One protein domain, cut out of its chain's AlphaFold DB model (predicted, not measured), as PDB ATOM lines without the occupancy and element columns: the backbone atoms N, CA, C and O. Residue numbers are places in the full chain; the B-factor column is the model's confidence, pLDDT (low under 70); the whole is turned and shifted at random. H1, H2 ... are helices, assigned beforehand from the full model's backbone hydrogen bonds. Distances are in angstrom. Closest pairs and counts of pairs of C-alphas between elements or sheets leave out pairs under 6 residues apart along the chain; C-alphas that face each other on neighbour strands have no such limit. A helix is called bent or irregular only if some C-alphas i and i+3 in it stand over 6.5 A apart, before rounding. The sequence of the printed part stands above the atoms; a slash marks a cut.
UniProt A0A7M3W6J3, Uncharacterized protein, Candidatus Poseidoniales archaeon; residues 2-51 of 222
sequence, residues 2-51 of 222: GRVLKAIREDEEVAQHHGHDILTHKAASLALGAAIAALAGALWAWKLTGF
ATOM      1  N   GLY A   2      22.676 -34.354 -18.307       84.06
ATOM      2  CA  GLY A   2      22.866 -35.377 -17.256       84.06
ATOM      3  C   GLY A   2      22.604 -36.833 -17.682       84.06
ATOM      4  O   GLY A   2      23.375 -37.717 -17.333       84.06
ATOM      5  N   ARG A   3      21.573 -37.085 -18.503       85.00
ATOM      6  CA  ARG A   3      21.303 -38.428 -19.062       85.00
ATOM      7  C   ARG A   3      22.413 -38.929 -19.996       85.00
ATOM      8  O   ARG A   3      22.713 -40.111 -19.977       85.00
ATOM      9  N   VAL A   4      23.027 -38.026 -20.765       87.19
ATOM     10  CA  VAL A   4      24.132 -38.348 -21.688       87.19
ATOM     11  C   VAL A   4      25.390 -38.694 -20.893       87.19
ATOM     12  O   VAL A   4      26.009 -39.710 -21.155       87.19
ATOM     13  N   LEU A   5      25.711 -37.919 -19.848       87.06
ATOM     14  CA  LEU A   5      26.809 -38.243 -18.926       87.06
ATOM     15  C   LEU A   5      26.596 -39.578 -18.205       87.06
ATOM     16  O   LEU A   5      27.549 -40.324 -18.005       87.06
ATOM     17  N   LYS A   6      25.349 -39.892 -17.828       85.88
ATOM     18  CA  LYS A   6      25.020 -41.195 -17.244       85.88
ATOM     19  C   LYS A   6      25.212 -42.326 -18.255       85.88
ATOM     20  O   LYS A   6      25.813 -43.322 -17.890       85.88
ATOM     21  N   ALA A   7      24.787 -42.154 -19.507       86.00
ATOM     22  CA  ALA A   7      25.036 -43.133 -20.566       86.00
ATOM     23  C   ALA A   7      26.541 -43.359 -20.795       86.00
ATOM     24  O   ALA A   7      26.974 -44.501 -20.768       86.00
ATOM     25  N   ILE A   8      27.340 -42.286 -20.887       89.75
ATOM     26  CA  ILE A   8      28.808 -42.358 -21.025       89.75
ATOM     27  C   ILE A   8      29.464 -43.096 -19.841       89.75
ATOM     28  O   ILE A   8      30.475 -43.764 -20.024       89.75
ATOM     29  N   ARG A   9      28.923 -42.965 -18.619       87.38
ATOM     30  CA  ARG A   9      29.431 -43.665 -17.427       87.38
ATOM     31  C   ARG A   9      29.154 -45.172 -17.457       87.38
ATOM     32  O   ARG A   9      29.956 -45.919 -16.908       87.38
ATOM     33  N   GLU A  10      28.012 -45.584 -18.002       87.25
ATOM     34  CA  GLU A  10      27.622 -46.999 -18.086       87.25
ATOM     35  C   GLU A  10      28.324 -47.694 -19.261       87.25
ATOM     36  O   GLU A  10      28.890 -48.766 -19.076       87.25
ATOM     37  N   ASP A  11      28.314 -47.073 -20.448       89.06
ATOM     38  CA  ASP A  11      28.986 -47.577 -21.648       89.06
ATOM     39  C   ASP A  11      29.331 -46.426 -22.613       89.06
ATOM     40  O   ASP A  11      28.464 -45.738 -23.165       89.06
ATOM     41  N   GLU A  12      30.630 -46.206 -22.802       89.50
ATOM     42  CA  GLU A  12      31.155 -45.143 -23.653       89.50
ATOM     43  C   GLU A  12      30.976 -45.446 -25.148       89.50
ATOM     44  O   GLU A  12      30.555 -44.562 -25.897       89.50
ATOM     45  N   GLU A  13      31.221 -46.686 -25.582       88.88
ATOM     46  CA  GLU A  13      31.129 -47.076 -26.995       88.88
ATOM     47  C   GLU A  13      29.685 -46.968 -27.492       88.88
ATOM     48  O   GLU A  13      29.418 -46.389 -28.549       88.88
ATOM     49  N   VAL A  14      28.725 -47.430 -26.684       86.81
ATOM     50  CA  VAL A  14      27.294 -47.326 -27.009       86.81
ATOM     51  C   VAL A  14      26.868 -45.862 -27.140       86.81
ATOM     52  O   VAL A  14      26.174 -45.498 -28.092       86.81
ATOM     53  N   ALA A  15      27.315 -44.987 -26.234       87.50
ATOM     54  CA  ALA A  15      27.015 -43.558 -26.318       87.50
ATOM     55  C   ALA A  15      27.600 -42.911 -27.590       87.50
ATOM     56  O   ALA A  15      26.945 -42.055 -28.196       87.50
ATOM     57  N   GLN A  16      28.788 -43.346 -28.026       89.62
ATOM     58  CA  GLN A  16      29.415 -42.881 -29.264       89.62
ATOM     59  C   GLN A  16      28.638 -43.319 -30.506       89.62
ATOM     60  O   GLN A  16      28.416 -42.512 -31.411       89.62
ATOM     61  N   HIS A  17      28.174 -44.573 -30.537       89.06
ATOM     62  CA  HIS A  17      27.353 -45.101 -31.631       89.06
ATOM     63  C   HIS A  17      26.016 -44.363 -31.778       89.06
ATOM     64  O   HIS A  17      25.505 -44.231 -32.889       89.06
ATOM     65  N   HIS A  18      25.481 -43.808 -30.688       86.88
ATOM     66  CA  HIS A  18      24.302 -42.937 -30.708       86.88
ATOM     67  C   HIS A  18      24.588 -41.491 -31.159       86.88
ATOM     68  O   HIS A  18      23.687 -40.650 -31.136       86.88
ATOM     69  N   GLY A  19      25.814 -41.189 -31.602       87.56
ATOM     70  CA  GLY A  19      26.193 -39.891 -32.163       87.56
ATOM     71  C   GLY A  19      26.513 -38.824 -31.116       87.56
ATOM     72  O   GLY A  19      26.530 -37.634 -31.435       87.56
ATOM     73  N   HIS A  20      26.748 -39.212 -29.859       88.44
ATOM     74  CA  HIS A  20      27.170 -38.273 -28.825       88.44
ATOM     75  C   HIS A  20      28.689 -38.088 -28.840       88.44
ATOM     76  O   HIS A  20      29.448 -39.047 -28.731       88.44
ATOM     77  N   ASP A  21      29.134 -36.834 -28.914       89.50
ATOM     78  CA  ASP A  21      30.548 -36.490 -28.767       89.50
ATOM     79  C   ASP A  21      30.987 -36.621 -27.302       89.50
ATOM     80  O   ASP A  21      30.692 -35.766 -26.456       89.50
ATOM     81  N   ILE A  22      31.686 -37.711 -26.999       90.06
ATOM     82  CA  ILE A  22      32.112 -38.043 -25.642       90.06
ATOM     83  C   ILE A  22      33.171 -37.070 -25.128       90.06
ATOM     84  O   ILE A  22      33.107 -36.657 -23.966       90.06
ATOM     85  N   LEU A  23      34.137 -36.695 -25.972       91.12
ATOM     86  CA  LEU A  23      35.260 -35.855 -25.559       91.12
ATOM     87  C   LEU A  23      34.756 -34.489 -25.111       91.12
ATOM     88  O   LEU A  23      35.118 -34.037 -24.025       91.12
ATOM     89  N   THR A  24      33.856 -33.877 -25.882       91.44
ATOM     90  CA  THR A  24      33.280 -32.577 -25.522       91.44
ATOM     91  C   THR A  24      32.463 -32.658 -24.231       91.44
ATOM     92  O   THR A  24      32.595 -31.789 -23.368       91.44
ATOM     93  N   HIS A  25      31.672 -33.719 -24.025       92.50
ATOM     94  CA  HIS A  25      30.899 -33.881 -22.787       92.50
ATOM     95  C   HIS A  25      31.792 -34.114 -21.558       92.50
ATOM     96  O   HIS A  25      31.544 -33.521 -20.503       92.50
ATOM     97  N   LYS A  26      32.854 -34.921 -21.686       91.81
ATOM     98  CA  LYS A  26      33.845 -35.135 -20.620       91.81
ATOM     99  C   LYS A  26      34.598 -33.844 -20.304       91.81
ATOM    100  O   LYS A  26      34.630 -33.442 -19.142       91.81
ATOM    101  N   ALA A  27      35.118 -33.154 -21.320       94.19
ATOM    102  CA  ALA A  27      35.837 -31.892 -21.163       94.19
ATOM    103  C   ALA A  27      34.964 -30.810 -20.515       94.19
ATOM    104  O   ALA A  27      35.397 -30.161 -19.566       94.19
ATOM    105  N   ALA A  28      33.712 -30.661 -20.951       94.00
ATOM    106  CA  ALA A  28      32.776 -29.714 -20.355       94.00
ATOM    107  C   ALA A  28      32.431 -30.067 -18.896       94.00
ATOM    108  O   ALA A  28      32.333 -29.171 -18.059       94.00
ATOM    109  N   SER A  29      32.291 -31.357 -18.560       92.62
ATOM    110  CA  SER A  29      32.069 -31.784 -17.169       92.62
ATOM    111  C   SER A  29      33.276 -31.500 -16.267       92.62
ATOM    112  O   SER A  29      33.102 -31.013 -15.149       92.62
ATOM    113  N   LEU A  30      34.493 -31.719 -16.777       94.06
ATOM    114  CA  LEU A  30      35.738 -31.410 -16.081       94.06
ATOM    115  C   LEU A  30      35.904 -29.900 -15.892       94.06
ATOM    116  O   LEU A  30      36.193 -29.457 -14.785       94.06
ATOM    117  N   ALA A  31      35.678 -29.110 -16.945       96.50
ATOM    118  CA  ALA A  31      35.773 -27.655 -16.900       96.50
ATOM    119  C   ALA A  31      34.778 -27.053 -15.900       96.50
ATOM    120  O   ALA A  31      35.146 -26.189 -15.107       96.50
ATOM    121  N   LEU A  32      33.535 -27.547 -15.881       94.56
ATOM    122  CA  LEU A  32      32.522 -27.113 -14.922       94.56
ATOM    123  C   LEU A  32      32.902 -27.490 -13.480       94.56
ATOM    124  O   LEU A  32      32.790 -26.655 -12.584       94.56
ATOM    125  N   GLY A  33      33.402 -28.709 -13.252       91.75
ATOM    126  CA  GLY A  33      33.901 -29.129 -11.939       91.75
ATOM    127  C   GLY A  33      35.091 -28.290 -11.463       91.75
ATOM    128  O   GLY A  33      35.101 -27.817 -10.327       91.75
ATOM    129  N   ALA A  34      36.058 -28.039 -12.348       95.50
ATOM    130  CA  ALA A  34      37.228 -27.213 -12.071       95.50
ATOM    131  C   ALA A  34      36.850 -25.754 -11.781       95.50
ATOM    132  O   ALA A  34      37.399 -25.162 -10.855       95.50
ATOM    133  N   ALA A  35      35.882 -25.187 -12.506       97.38
ATOM    134  CA  ALA A  35      35.393 -23.832 -12.265       97.38
ATOM    135  C   ALA A  35      34.754 -23.690 -10.873       97.38
ATOM    136  O   ALA A  35      35.043 -22.734 -10.154       97.38
ATOM    137  N   ILE A  36      33.932 -24.663 -10.457       94.38
ATOM    138  CA  ILE A  36      33.318 -24.672  -9.121       94.38
ATOM    139  C   ILE A  36      34.390 -24.833  -8.034       94.38
ATOM    140  O   ILE A  36      34.367 -24.110  -7.040       94.38
ATOM    141  N   ALA A  37      35.349 -25.743  -8.228       91.19
ATOM    142  CA  ALA A  37      36.448 -25.954  -7.287       91.19
ATOM    143  C   ALA A  37      37.346 -24.711  -7.152       91.19
ATOM    144  O   ALA A  37      37.711 -24.337  -6.038       91.19
ATOM    145  N   ALA A  38      37.652 -24.034  -8.263       94.81
ATOM    146  CA  ALA A  38      38.424 -22.795  -8.268       94.81
ATOM    147  C   ALA A  38      37.693 -21.663  -7.532       94.81
ATOM    148  O   ALA A  38      38.301 -20.965  -6.722       94.81
ATOM    149  N   LEU A  39      36.381 -21.516  -7.750       96.00
ATOM    150  CA  LEU A  39      35.560 -20.536  -7.037       96.00
ATOM    151  C   LEU A  39      35.523 -20.824  -5.530       96.00
ATOM    152  O   LEU A  39      35.717 -19.914  -4.726       96.00
ATOM    153  N   ALA A  40      35.333 -22.087  -5.138       90.44
ATOM    154  CA  ALA A  40      35.372 -22.490  -3.734       90.44
ATOM    155  C   ALA A  40      36.743 -22.199  -3.095       90.44
ATOM    156  O   ALA A  40      36.801 -21.666  -1.986       90.44
ATOM    157  N   GLY A  41      37.838 -22.480  -3.808       87.38
ATOM    158  CA  GLY A  41      39.199 -22.161  -3.372       87.38
ATOM    159  C   GLY A  41      39.437 -20.658  -3.203       87.38
ATOM    160  O   GLY A  41      40.024 -20.244  -2.206       87.38
ATOM    161  N   ALA A  42      38.925 -19.832  -4.120       91.75
ATOM    162  CA  ALA A  42      39.018 -18.376  -4.027       91.75
ATOM    163  C   ALA A  42      38.253 -17.820  -2.813       91.75
ATOM    164  O   ALA A  42      38.787 -16.996  -2.072       91.75
ATOM    165  N   LEU A  43      37.031 -18.309  -2.560       91.44
ATOM    166  CA  LEU A  43      36.256 -17.936  -1.371       91.44
ATOM    167  C   LEU A  43      36.939 -18.382  -0.074       91.44
ATOM    168  O   LEU A  43      36.934 -17.650   0.915       91.44
ATOM    169  N   TRP A  44      37.545 -19.571  -0.070       85.00
ATOM    170  CA  TRP A  44      38.289 -20.066   1.084       85.00
ATOM    171  C   TRP A  44      39.538 -19.220   1.359       85.00
ATOM    172  O   TRP A  44      39.745 -18.795   2.493       85.00
ATOM    173  N   ALA A  45      40.318 -18.890   0.328       86.38
ATOM    174  CA  ALA A  45      41.465 -17.992   0.454       86.38
ATOM    175  C   ALA A  45      41.052 -16.608   0.978       86.38
ATOM    176  O   ALA A  45      41.721 -16.049   1.847       86.38
ATOM    177  N   TRP A  46      39.912 -16.084   0.516       89.31
ATOM    178  CA  TRP A  46      39.356 -14.834   1.032       89.31
ATOM    179  C   TRP A  46      38.993 -14.928   2.522       89.31
ATOM    180  O   TRP A  46      39.359 -14.040   3.290       89.31
ATOM    181  N   LYS A  47      38.357 -16.028   2.956       84.75
ATOM    182  CA  LYS A  47      38.041 -16.285   4.374       84.75
ATOM    183  C   LYS A  47      39.290 -16.301   5.258       84.75
ATOM    184  O   LYS A  47      39.218 -15.878   6.407       84.75
ATOM    185  N   LEU A  48      40.410 -16.822   4.759       81.62
ATOM    186  CA  LEU A  48      41.637 -16.948   5.546       81.62
ATOM    187  C   LEU A  48      42.324 -15.601   5.809       81.62
ATOM    188  O   LEU A  48      43.115 -15.514   6.742       81.62
ATOM    189  N   THR A  49      42.023 -14.546   5.041       83.25
ATOM    190  CA  THR A  49      42.618 -13.191   5.143       83.25
ATOM    191  C   THR A  49      44.150 -13.110   5.006       83.25
ATOM    192  O   THR A  49      44.700 -12.015   4.933       83.25
ATOM    193  N   GLY A  50      44.840 -14.248   4.899       81.06
ATOM    194  CA  GLY A  50      46.281 -14.372   4.721       81.06
ATOM    195  C   GLY A  50      46.691 -15.832   4.512       81.06
ATOM    196  O   GLY A  50      45.926 -16.755   4.794       81.06
ATOM    197  N   PHE A  51      47.903 -16.048   4.001       79.69
ATOM    198  CA  PHE A  51      48.472 -17.384   3.828       79.69
ATOM    199  C   PHE A  51      49.523 -17.629   4.902       79.69
ATOM    200  O   PHE A  51      50.516 -16.912   4.978       79.69
TER     201      PHE A  51
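This is residues 2 to 51 of the 222 residues of an uncharacterized protein of Candidatus Poseidoniales archaeon (UniProt A0A7M3W6J3). The model is one long helix, H3, with a small head at its first end, where the two short helices H1 and H2 meet at a steep angle. H3 makes the length of the whole, and beyond the head its residues 30 to 48 stick out as a bare arm, ended by the short tail of residues 49 to 51. The printed part has 50 residues, with three named helices in the order H1, H2, H3 and no named strand, and its class is all helix. The whole is extended, with a radius of gyration of the C-alphas of 16.3 A, and spans 51 by 15 by 14 A.

H1, residues 2 to 10, touches H2, residues 12 to 17; their closest C-alphas are those of Ile 8 and Ala 15, 5.7 A apart. The two helices run opposite ways at a steep tilt of 66 degrees. H1 also only just touches H3, residues 22 to 48, with 3 pairs of C-alphas within 8 A. H3 touches H1 with its residues 22 to 26 alone, and the closest C-alphas of the two helices are those of Leu 5 and His 25, 7.1 A apart. The lines of H1 and H3 are only just about perpendicular, at 70.2 degrees. H2 and H3 touch only at the corner by their link, and only just, with 3 pairs of C-alphas within 8 A. H3 takes part there with residue 22 alone, and the closest C-alphas are those of Gln 16 and Ile 22, 6.6 A apart. H2 and H3 run opposite ways at a steep tilt of 46 degrees. In H1, H2 and H3 every pair of O i and N i+4 is within hydrogen-bond range.

H1 begins at C-alpha 2, at (22.866, -35.377, -17.256), and measures 12.6 A from first to last C-alpha. H2 begins at C-alpha 12, at (31.155, -45.143, -23.653), and measures 8.8 A. H3, 27 residues long, runs 38.8 A from C-alpha 22 at (32.112, -38.043, -25.642) to C-alpha 48 at (41.637, -16.948, 5.546). No helix is bent or irregular.

The two C-alphas farthest apart are those of His 17 and Gly 50, at 51.2 A. The first and last printed C-alphas, of Gly 2 and Phe 51, are 37.7 A apart. Residues 30 to 51, of which 30 to 48 belong to H3, stand free. The printed part has no cut, and the links from H1 to H2 and from H2 to H3 are tight, with 1 and 4 residues. The mean pLDDT of the printed part is 89.4, and no printed residue is under 70.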